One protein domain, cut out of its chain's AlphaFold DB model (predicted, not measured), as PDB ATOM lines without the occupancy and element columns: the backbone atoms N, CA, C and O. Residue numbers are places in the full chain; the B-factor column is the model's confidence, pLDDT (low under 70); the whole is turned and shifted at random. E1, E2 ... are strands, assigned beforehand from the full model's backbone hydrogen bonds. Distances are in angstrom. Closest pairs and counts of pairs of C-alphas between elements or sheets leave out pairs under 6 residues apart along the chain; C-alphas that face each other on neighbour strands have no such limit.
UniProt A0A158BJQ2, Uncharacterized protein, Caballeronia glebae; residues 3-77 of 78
ATOM      1  N   ILE A   3     -14.560  -7.554  28.280       83.44
ATOM      2  CA  ILE A   3     -15.052  -6.405  29.052       83.44
ATOM      3  C   ILE A   3     -15.463  -6.874  30.447       83.44
ATOM      4  O   ILE A   3     -16.348  -7.722  30.604       83.44
ATOM      5  N   ILE A   4     -14.845  -6.285  31.465       83.19
ATOM      6  CA  ILE A   4     -15.049  -6.626  32.875       83.19
ATOM      7  C   ILE A   4     -15.437  -5.391  33.690       83.19
ATOM      8  O   ILE A   4     -15.089  -4.262  33.338       83.19
ATOM      9  N   ASN A   5     -16.152  -5.603  34.797       84.31
ATOM     10  CA  ASN A   5     -16.481  -4.534  35.738       84.31
ATOM     11  C   ASN A   5     -15.462  -4.552  36.883       84.31
ATOM     12  O   ASN A   5     -15.445  -5.461  37.708       84.31
ATOM     13  N   LEU A   6     -14.608  -3.538  36.969       81.94
ATOM     14  CA  LEU A   6     -13.600  -3.424  38.021       81.94
ATOM     15  C   LEU A   6     -14.051  -2.472  39.111       81.94
ATOM     16  O   LEU A   6     -14.463  -1.349  38.826       81.94
ATOM     17  N   ARG A   7     -13.901  -2.886  40.371       83.38
ATOM     18  CA  ARG A   7     -14.050  -1.999  41.522       83.38
ATOM     19  C   ARG A   7     -12.679  -1.706  42.129       83.38
ATOM     20  O   ARG A   7     -12.065  -2.574  42.742       83.38
ATOM     21  N   VAL A   8     -12.244  -0.456  42.019       82.00
ATOM     22  CA  VAL A   8     -10.994   0.056  42.596       82.00
ATOM     23  C   VAL A   8     -11.290   0.625  43.987       82.00
ATOM     24  O   VAL A   8     -12.122   1.531  44.104       82.00
ATOM     25  N   ARG A   9     -10.657   0.098  45.051       72.94
ATOM     26  CA  ARG A   9     -10.938   0.507  46.448       72.94
ATOM     27  C   ARG A   9      -9.852   1.357  47.114       72.94
ATOM     28  O   ARG A   9     -10.208   2.309  47.810       72.94
ATOM     29  N   ARG A  10      -8.564   1.035  46.949       63.50
ATOM     30  CA  ARG A  10      -7.420   1.775  47.525       63.50
ATOM     31  C   ARG A  10      -6.167   1.626  46.647       63.50
ATOM     32  O   ARG A  10      -6.054   0.661  45.911       63.50
ATOM     33  N   GLY A  11      -5.232   2.575  46.782       58.03
ATOM     34  CA  GLY A  11      -3.844   2.452  46.299       58.03
ATOM     35  C   GLY A  11      -3.610   2.771  44.815       58.03
ATOM     36  O   GLY A  11      -4.553   2.732  44.040       58.03
ATOM     37  N   PRO A  12      -2.386   3.169  44.407       60.91
ATOM     38  CA  PRO A  12      -2.125   4.066  43.280       60.91
ATOM     39  C   PRO A  12      -2.005   3.309  41.959       60.91
ATOM     40  O   PRO A  12      -0.941   3.251  41.342       60.91
ATOM     41  N   PHE A  13      -3.112   2.747  41.499       73.94
ATOM     42  CA  PHE A  13      -3.215   2.324  40.115       73.94
ATOM     43  C   PHE A  13      -2.976   3.534  39.242       73.94
ATOM     44  O   PHE A  13      -3.764   4.466  39.245       73.94
ATOM     45  N   SER A  14      -1.863   3.558  38.537       86.56
ATOM     46  CA  SER A  14      -1.566   4.580  37.554       86.56
ATOM     47  C   SER A  14      -1.392   3.933  36.198       86.56
ATOM     48  O   SER A  14      -0.738   2.898  36.055       86.56
ATOM     49  N   GLY A  15      -2.004   4.547  35.205       91.38
ATOM     50  CA  GLY A  15      -1.865   4.147  33.820       91.38
ATOM     51  C   GLY A  15      -1.487   5.339  32.967       91.38
ATOM     52  O   GLY A  15      -1.273   6.448  33.466       91.38
ATOM     53  N   ARG A  16      -1.401   5.103  31.664       95.81
ATOM     54  CA  ARG A  16      -1.212   6.158  30.676       95.81
ATOM     55  C   ARG A  16      -2.544   6.528  30.048       95.81
ATOM     56  O   ARG A  16      -3.266   5.650  29.587       95.81
ATOM     57  N   ALA A  17      -2.844   7.821  30.038       95.50
ATOM     58  CA  ALA A  17      -3.912   8.380  29.226       95.50
ATOM     59  C   ALA A  17      -3.525   8.369  27.738       95.50
ATOM     60  O   ALA A  17      -2.367   8.131  27.381       95.50
ATOM     61  N   GLU A  18      -4.489   8.670  26.874       95.12
ATOM     62  CA  GLU A  18      -4.317   8.722  25.414       95.12
ATOM     63  C   GLU A  18      -3.260   9.745  24.963       95.12
ATOM     64  O   GLU A  18      -2.559   9.520  23.979       95.12
ATOM     65  N   ASP A  19      -3.082  10.835  25.717       94.75
ATOM     66  CA  ASP A  19      -2.030  11.840  25.491       94.75
ATOM     67  C   ASP A  19      -0.661  11.444  26.084       94.75
ATOM     68  O   ASP A  19       0.301  12.213  26.039       94.75
ATOM     69  N   GLY A  20      -0.561  10.240  26.653       93.31
ATOM     70  CA  GLY A  20       0.643   9.691  27.264       93.31
ATOM     71  C   GLY A  20       0.896  10.137  28.705       93.31
ATOM     72  O   GLY A  20       1.862   9.648  29.307       93.31
ATOM     73  N   ALA A  21       0.058  11.013  29.278       94.19
ATOM     74  CA  ALA A  21       0.181  11.438  30.667       94.19
ATOM     75  C   ALA A  21      -0.015  10.253  31.620       94.19
ATOM     76  O   ALA A  21      -0.918   9.433  31.442       94.19
ATOM     77  N   ARG A  22       0.816  10.166  32.664       92.81
ATOM     78  CA  ARG A  22       0.638   9.165  33.721       92.81
ATOM     79  C   ARG A  22      -0.372   9.689  34.735       92.81
ATOM     80  O   ARG A  22      -0.106  10.687  35.401       92.81
ATOM     81  N   LEU A  23      -1.513   9.021  34.843       91.62
ATOM     82  CA  LEU A  23      -2.628   9.425  35.695       91.62
ATOM     83  C   LEU A  23      -2.998   8.306  36.659       91.62
ATOM     84  O   LEU A  23      -2.930   7.130  36.307       91.62
ATOM     85  N   ASN A  24      -3.429   8.686  37.859       88.62
ATOM     86  CA  ASN A  24      -3.968   7.747  38.834       88.62
ATOM     87  C   ASN A  24      -5.427   7.406  38.497       88.62
ATOM     88  O   ASN A  24      -6.238   8.295  38.235       88.62
ATOM     89  N   ILE A  25      -5.770   6.127  38.581       87.88
ATOM     90  CA  ILE A  25      -7.127   5.609  38.621       87.88
ATOM     91  C   ILE A  25      -7.677   5.888  40.017       87.88
ATOM     92  O   ILE A  25      -7.160   5.422  41.033       87.88
ATOM     93  N   VAL A  26      -8.725   6.699  40.066       87.12
ATOM     94  CA  VAL A  26      -9.411   7.035  41.312       87.12
ATOM     95  C   VAL A  26     -10.248   5.834  41.765       87.12
ATOM     96  O   VAL A  26     -10.664   5.017  40.951       87.12
ATOM     97  N   ALA A  27     -10.517   5.711  43.065       85.38
ATOM     98  CA  ALA A  27     -11.449   4.701  43.558       85.38
ATOM     99  C   ALA A  27     -12.825   4.848  42.879       85.38
ATOM    100  O   ALA A  27     -13.348   5.956  42.738       85.38
ATOM    101  N   GLY A  28     -13.416   3.730  42.467       86.44
ATOM    102  CA  GLY A  28     -14.637   3.737  41.670       86.44
ATOM    103  C   GLY A  28     -14.942   2.391  41.028       86.44
ATOM    104  O   GLY A  28     -14.219   1.415  41.225       86.44
ATOM    105  N   VAL A  29     -16.038   2.353  40.273       87.19
ATOM    106  CA  VAL A  29     -16.399   1.218  39.419       87.19
ATOM    107  C   VAL A  29     -16.165   1.621  37.971       87.19
ATOM    108  O   VAL A  29     -16.609   2.688  37.552       87.19
ATOM    109  N   TYR A  30     -15.472   0.767  37.230       88.19
ATOM    110  CA  TYR A  30     -15.081   1.001  35.850       88.19
ATOM    111  C   TYR A  30     -15.449  -0.193  34.989       88.19
ATOM    112  O   TYR A  30     -15.335  -1.334  35.429       88.19
ATOM    113  N   GLN A  31     -15.811   0.075  33.739       89.94
ATOM    114  CA  GLN A  31     -15.650  -0.927  32.699       89.94
ATOM    115  C   GLN A  31     -14.206  -0.879  32.224       89.94
ATOM    116  O   GLN A  31     -13.690   0.196  31.900       89.94
ATOM    117  N   ALA A  32     -13.565  -2.038  32.213       88.94
ATOM    118  CA  ALA A  32     -12.240  -2.181  31.656       88.94
ATOM    119  C   ALA A  32     -12.213  -3.273  30.606       88.94
ATOM    120  O   ALA A  32     -12.865  -4.308  30.750       88.94
ATOM    121  N   ASP A  33     -11.439  -3.024  29.563       90.69
ATOM    122  CA  ASP A  33     -11.052  -4.067  28.635       90.69
ATOM    123  C   ASP A  33      -9.799  -4.764  29.147       90.69
ATOM    124  O   ASP A  33      -8.790  -4.105  29.416       90.69
ATOM    125  N   HIS A  34      -9.885  -6.078  29.305       86.19
ATOM    126  CA  HIS A  34      -8.765  -6.917  29.675       86.19
ATOM    127  C   HIS A  34      -8.170  -7.616  28.453       86.19
ATOM    128  O   HIS A  34      -8.832  -8.414  27.772       86.19
ATOM    129  N   ASP A  35      -6.888  -7.349  28.214       85.75
ATOM    130  CA  ASP A  35      -6.112  -7.979  27.158       85.75
ATOM    131  C   ASP A  35      -4.715  -8.374  27.653       85.75
ATOM    132  O   ASP A  35      -3.777  -7.572  27.656       85.75
ATOM    133  N   GLY A  36      -4.595  -9.624  28.111       84.69
ATOM    134  CA  GLY A  36      -3.351 -10.195  28.625       84.69
ATOM    135  C   GLY A  36      -2.811  -9.412  29.820       84.69
ATOM    136  O   GLY A  36      -3.362  -9.462  30.906       84.69
ATOM    137  N   ASP A  37      -1.736  -8.657  29.610       86.12
ATOM    138  CA  ASP A  37      -1.097  -7.858  30.662       86.12
ATOM    139  C   ASP A  37      -1.623  -6.412  30.742       86.12
ATOM    140  O   ASP A  37      -1.033  -5.572  31.422       86.12
ATOM    141  N   SER A  38      -2.683  -6.073  30.006       88.69
ATOM    142  CA  SER A  38      -3.206  -4.706  29.925       88.69
ATOM    143  C   SER A  38      -4.666  -4.605  30.349       88.69
ATOM    144  O   SER A  38      -5.507  -5.412  29.955       88.69
ATOM    145  N   LEU A  39      -4.967  -3.550  31.108       89.94
ATOM    146  CA  LEU A  39      -6.320  -3.117  31.440       89.94
ATOM    147  C   LEU A  39      -6.572  -1.716  30.897       89.94
ATOM    148  O   LEU A  39      -5.892  -0.766  31.287       89.94
ATOM    149  N   VAL A  40      -7.577  -1.564  30.041       93.12
ATOM    150  CA  VAL A  40      -7.985  -0.260  29.502       93.12
ATOM    151  C   VAL A  40      -9.246   0.202  30.217       93.12
ATOM    152  O   VAL A  40     -10.329  -0.309  29.956       93.12
ATOM    153  N   PHE A  41      -9.119   1.172  31.119       92.31
ATOM    154  CA  PHE A  41     -10.227   1.716  31.900       92.31
ATOM    155  C   PHE A  41     -10.938   2.829  31.124       92.31
ATOM    156  O   PHE A  41     -10.374   3.909  30.915       92.31
ATOM    157  N   ALA A  42     -12.191   2.602  30.736       92.94
ATOM    158  CA  ALA A  42     -13.000   3.610  30.057       92.94
ATOM    159  C   ALA A  42     -13.461   4.716  31.027       92.94
ATOM    160  O   ALA A  42     -13.903   4.436  32.143       92.94
ATOM    161  N   GLY A  43     -13.365   5.985  30.610       93.12
ATOM    162  CA  GLY A  43     -13.816   7.137  31.410       93.12
ATOM    163  C   GLY A  43     -12.977   7.417  32.664       93.12
ATOM    164  O   GLY A  43     -13.431   8.103  33.595       93.12
ATOM    165  N   ALA A  44     -11.772   6.850  32.729       92.81
ATOM    166  CA  ALA A  44     -10.882   6.992  33.869       92.81
ATOM    167  C   ALA A  44     -10.056   8.283  33.835       92.81
ATOM    168  O   ALA A  44      -9.758   8.809  34.910       92.81
ATOM    169  N   ASP A  45      -9.756   8.846  32.656       94.12
ATOM    170  CA  ASP A  45      -9.157  10.183  32.577       94.12
ATOM    171  C   ASP A  45     -10.211  11.228  32.953       94.12
ATOM    172  O   ASP A  45     -11.068  11.604  32.158       94.12
ATOM    173  N   LYS A  46     -10.153  11.728  34.189       89.31
ATOM    174  CA  LYS A  46     -11.100  12.734  34.693       89.31
ATOM    175  C   LYS A  46     -10.945  14.114  34.058       89.31
ATOM    176  O   LYS A  46     -11.824  14.949  34.251       89.31
ATOM    177  N   ARG A  47      -9.862  14.371  33.322       92.06
ATOM    178  CA  ARG A  47      -9.647  15.653  32.639       92.06
ATOM    179  C   ARG A  47     -10.410  15.713  31.319       92.06
ATOM    180  O   ARG A  47     -10.903  16.774  30.959       92.06
ATOM    181  N   THR A  48     -10.479  14.588  30.605       94.00
ATOM    182  CA  THR A  48     -10.986  14.510  29.223       94.00
ATOM    183  C   THR A  48     -12.185  13.572  29.057       94.00
ATOM    184  O   THR A  48     -12.896  13.664  28.062       94.00
ATOM    185  N   GLY A  49     -12.429  12.673  30.015       91.12
ATOM    186  CA  GLY A  49     -13.367  11.556  29.879       91.12
ATOM    187  C   GLY A  49     -12.816  10.376  29.069       91.12
ATOM    188  O   GLY A  49     -13.559   9.430  28.816       91.12
ATOM    189  N   GLY A  50     -11.543  10.426  28.664       93.31
ATOM    190  CA  GLY A  50     -10.883   9.395  27.870       93.31
ATOM    191  C   GLY A  50     -10.494   8.142  28.658       93.31
ATOM    192  O   GLY A  50     -10.848   7.947  29.831       93.31
ATOM    193  N   THR A  51      -9.758   7.268  27.982       94.81
ATOM    194  CA  THR A  51      -9.289   6.001  28.547       94.81
ATOM    195  C   THR A  51      -7.975   6.154  29.313       94.81
ATOM    196  O   THR A  51      -7.181   7.065  29.067       94.81
ATOM    197  N   ILE A  52      -7.737   5.250  30.266       94.81
ATOM    198  CA  ILE A  52      -6.419   5.063  30.883       94.81
ATOM    199  C   ILE A  52      -6.022   3.594  30.752       94.81
ATOM    200  O   ILE A  52      -6.738   2.713  31.229       94.81
ATOM    201  N   THR A  53      -4.855   3.341  30.168       94.12
ATOM    202  CA  THR A  53      -4.278   1.999  30.040       94.12
ATOM    203  C   THR A  53      -3.316   1.719  31.185       94.12
ATOM    204  O   THR A  53      -2.329   2.434  31.373       94.12
ATOM    205  N   VAL A  54      -3.583   0.659  31.938       90.94
ATOM    206  CA  VAL A  54      -2.742   0.149  33.021       90.94
ATOM    207  C   VAL A  54      -2.032  -1.109  32.535       90.94
ATOM    208  O   VAL A  54      -2.677  -2.042  32.066       90.94
ATOM    209  N   ASN A  55      -0.707  -1.137  32.673       89.50
ATOM    210  CA  ASN A  55       0.080  -2.347  32.468       89.50
ATOM    211  C   ASN A  55       0.161  -3.109  33.793       89.50
ATOM    212  O   ASN A  55       0.720  -2.606  34.766       89.50
ATOM    213  N   LEU A  56      -0.397  -4.313  33.834       83.88
ATOM    214  CA  LEU A  56      -0.455  -5.157  35.025       83.88
ATOM    215  C   LEU A  56       0.933  -5.598  35.502       83.88
ATOM    216  O   LEU A  56       1.130  -5.795  36.699       83.88
ATOM    217  N   ARG A  57       1.927  -5.670  34.607       83.44
ATOM    218  CA  ARG A  57       3.313  -6.003  34.981       83.44
ATOM    219  C   ARG A  57       3.971  -4.942  35.859       83.44
ATOM    220  O   ARG A  57       4.887  -5.273  36.606       83.44
ATOM    221  N   ASP A  58       3.502  -3.696  35.794       81.88
ATOM    222  CA  ASP A  58       3.986  -2.617  36.665       81.88
ATOM    223  C   ASP A  58       3.506  -2.794  38.119       81.88
ATOM    224  O   ASP A  58       3.980  -2.095  39.016       81.88
ATOM    225  N   TYR A  59       2.582  -3.728  38.356       78.88
ATOM    226  CA  TYR A  59       1.939  -3.980  39.639       78.88
ATOM    227  C   TYR A  59       1.952  -5.483  39.977       78.88
ATOM    228  O   TYR A  59       0.904  -6.133  39.985       78.88
ATOM    229  N   PRO A  60       3.128  -6.060  40.281       68.06
ATOM    230  CA  PRO A  60       3.271  -7.495  40.548       68.06
ATOM    231  C   PRO A  60       2.441  -7.974  41.752       68.06
ATOM    232  O   PRO A  60       2.021  -9.129  41.787       68.06
ATOM    233  N   ASP A  61       2.154  -7.079  42.700       65.88
ATOM    234  CA  ASP A  61       1.358  -7.357  43.903       65.88
ATOM    235  C   ASP A  61      -0.129  -7.602  43.607       65.88
ATOM    236  O   ASP A  61      -0.838  -8.165  44.438       65.88
ATOM    237  N   ILE A  62      -0.605  -7.229  42.413       62.78
ATOM    238  CA  ILE A  62      -1.969  -7.544  41.962       62.78
ATOM    239  C   ILE A  62      -2.125  -9.039  41.682       62.78
ATOM    240  O   ILE A  62      -3.255  -9.505  41.624       62.78
ATOM    241  N   GLY A  63      -1.017  -9.786  41.572       52.25
ATOM    242  CA  GLY A  63      -0.982 -11.244  41.659       52.25
ATOM    243  C   GLY A  63      -1.937 -11.952  40.699       52.25
ATOM    244  O   GLY A  63      -3.096 -12.162  41.027       52.25
ATOM    245  N   SER A  64      -1.430 -12.386  39.539       57.25
ATOM    246  CA  SER A  64      -2.168 -13.211  38.565       57.25
ATOM    247  C   SER A  64      -3.605 -12.733  38.351       57.25
ATOM    248  O   SER A  64      -4.564 -13.462  38.613       57.25
ATOM    249  N   PHE A  65      -3.747 -11.488  37.881       63.56
ATOM    250  CA  PHE A  65      -5.018 -11.053  37.319       63.56
ATOM    251  C   PHE A  65      -5.442 -12.116  36.287       63.56
ATOM    252  O   PHE A  65      -4.612 -12.478  35.453       63.56
ATOM    253  N   PRO A  66      -6.640 -12.717  36.393       63.53
ATOM    254  CA  PRO A  66      -6.927 -13.933  35.643       63.53
ATOM    255  C   PRO A  66      -6.838 -13.672  34.138       63.53
ATOM    256  O   PRO A  66      -7.517 -12.776  33.643       63.53
ATOM    257  N   ASP A  67      -6.063 -14.481  33.406       58.03
ATOM    258  CA  ASP A  67      -5.905 -14.359  31.943       58.03
ATOM    259  C   ASP A  67      -7.255 -14.405  31.201       58.03
ATOM    260  O   ASP A  67      -7.415 -13.850  30.114       58.03
ATOM    261  N   SER A  68      -8.248 -15.061  31.810       54.81
ATOM    262  CA  SER A  68      -9.630 -15.111  31.351       54.81
ATOM    263  C   SER A  68     -10.570 -14.811  32.513       54.81
ATOM    264  O   SER A  68     -10.518 -15.459  33.559       54.81
ATOM    265  N   ILE A  69     -11.435 -13.822  32.316       63.62
ATOM    266  CA  ILE A  69     -12.451 -13.396  33.274       63.62
ATOM    267  C   ILE A  69     -13.786 -13.443  32.545       63.62
ATOM    268  O   ILE A  69     -13.898 -12.945  31.422       63.62
ATOM    269  N   GLU A  70     -14.805 -14.028  33.173       59.31
ATOM    270  CA  GLU A  70     -16.148 -14.002  32.603       59.31
ATOM    271  C   GLU A  70     -16.622 -12.546  32.462       59.31
ATOM    272  O   GLU A  70     -16.457 -11.754  33.403       59.31
ATOM    273  N   PRO A  71     -17.225 -12.162  31.323       56.34
ATOM    274  CA  PRO A  71     -17.746 -10.816  31.140       56.34
ATOM    275  C   PRO A  71     -18.658 -10.406  32.299       56.34
ATOM    276  O   PRO A  71     -19.508 -11.178  32.737       56.34
ATOM    277  N   ASN A  72     -18.513  -9.166  32.767       54.91
ATOM    278  CA  ASN A  72     -19.227  -8.598  33.921       54.91
ATOM    279  C   ASN A  72     -18.835  -9.117  35.313       54.91
ATOM    280  O   ASN A  72     -19.451  -8.686  36.291       54.91
ATOM    281  N   SER A  73     -17.809  -9.960  35.436       57.03
ATOM    282  CA  SER A  73     -17.263 -10.310  36.752       57.03
ATOM    283  C   SER A  73     -16.805  -9.059  37.498       57.03
ATOM    284  O   SER A  73     -16.230  -8.152  36.890       57.03
ATOM    285  N   GLN A  74     -17.042  -9.020  38.812       61.31
ATOM    286  CA  GLN A  74     -16.544  -7.956  39.679       61.31
ATOM    287  C   GLN A  74     -15.212  -8.377  40.296       61.31
ATOM    288  O   GLN A  74     -15.178  -9.284  41.126       61.31
ATOM    289  N   ILE A  75     -14.134  -7.685  39.936       66.62
ATOM    290  CA  ILE A  75     -12.820  -7.882  40.560       66.62
ATOM    291  C   ILE A  75     -12.509  -6.691  41.459       66.62
ATOM    292  O   ILE A  75     -12.764  -5.534  41.110       66.62
ATOM    293  N   GLU A  76     -11.994  -7.001  42.643       65.06
ATOM    294  CA  GLU A  76     -11.598  -6.025  43.647       65.06
ATOM    295  C   GLU A  76     -10.085  -5.818  43.598       65.06
ATOM    296  O   GLU A  76      -9.322  -6.763  43.770       65.06
ATOM    297  N   LEU A  77      -9.674  -4.572  43.359       65.06
ATOM    298  CA  LEU A  77      -8.278  -4.142  43.406       65.06
ATOM    299  C   LEU A  77      -8.061  -3.349  44.709       65.06
ATOM    300  O   LEU A  77      -8.719  -2.314  44.915       65.06
TER     301      LEU A  77
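This is residues 3 to 77 of the 78 residues of an uncharacterized protein of Caballeronia glebae (UniProt A0A158BJQ2). One strongly twisted sheet of seven strands curls like part of a barrel that stays open between its edge strands E3 and E7, and a long loop, residues 56 to 73, leads from E6 back to E7. The 75 printed residues have seven named strands, E1 to E7 along the chain, and no named helix; the sheet's order is E3, E2, E6, E5, E4, E1, E7, mixed. The class is all strand, with 33 of the 75 residues, under half, in named elements. The whole is compact and rounded, with a radius of gyration of the C-alphas of 11.3 A and spans of 30 by 23 by 22 A.

E1, residues 3 to 8, is antiparallel to its neighbour E4, residues 28 to 35; N 6 and O 30, 2.8 A apart, are within hydrogen-bond range. E2, residues 14 to 17, and E3, residues 22 to 24, form a hairpin, with N 23 and O 15 at 2.9 A. E4 bends by 54 degrees at residue 31. E4, E5, residues 38 to 41, and E6, residues 52 to 55, form a meander, each strand the antiparallel neighbour of the one before, with N 40 and O 33 at 2.9 A and N 41 and O 52 at 2.8 A. E6 is also antiparallel to E2, with N 16 and O 53 at 2.8 A. E7, residues 74 to 77, is parallel to E1, with N 7 and O 75 at 3.0 A. E3 and E7 are apart.

E1 begins at C-alpha 3 (-15.052, -6.405, 29.052) and measures 15.5 A; E2 measures 9.4 A and E3 7.0 A. E4 measures 20.5 A, E5 9.7 A, E6 10.0 A and E7 9.8 A, ending at C-alpha 77 (-8.278, -4.142, 43.406).

The C-alphas farthest apart, those of Arg 47 and Ser 68, are 30.8 A apart. The printed part has no cut. The link from E6 to E7 is long, 18 residues. Confidence is low, pLDDT under 70, in residues 10 to 12 and 60 to 77.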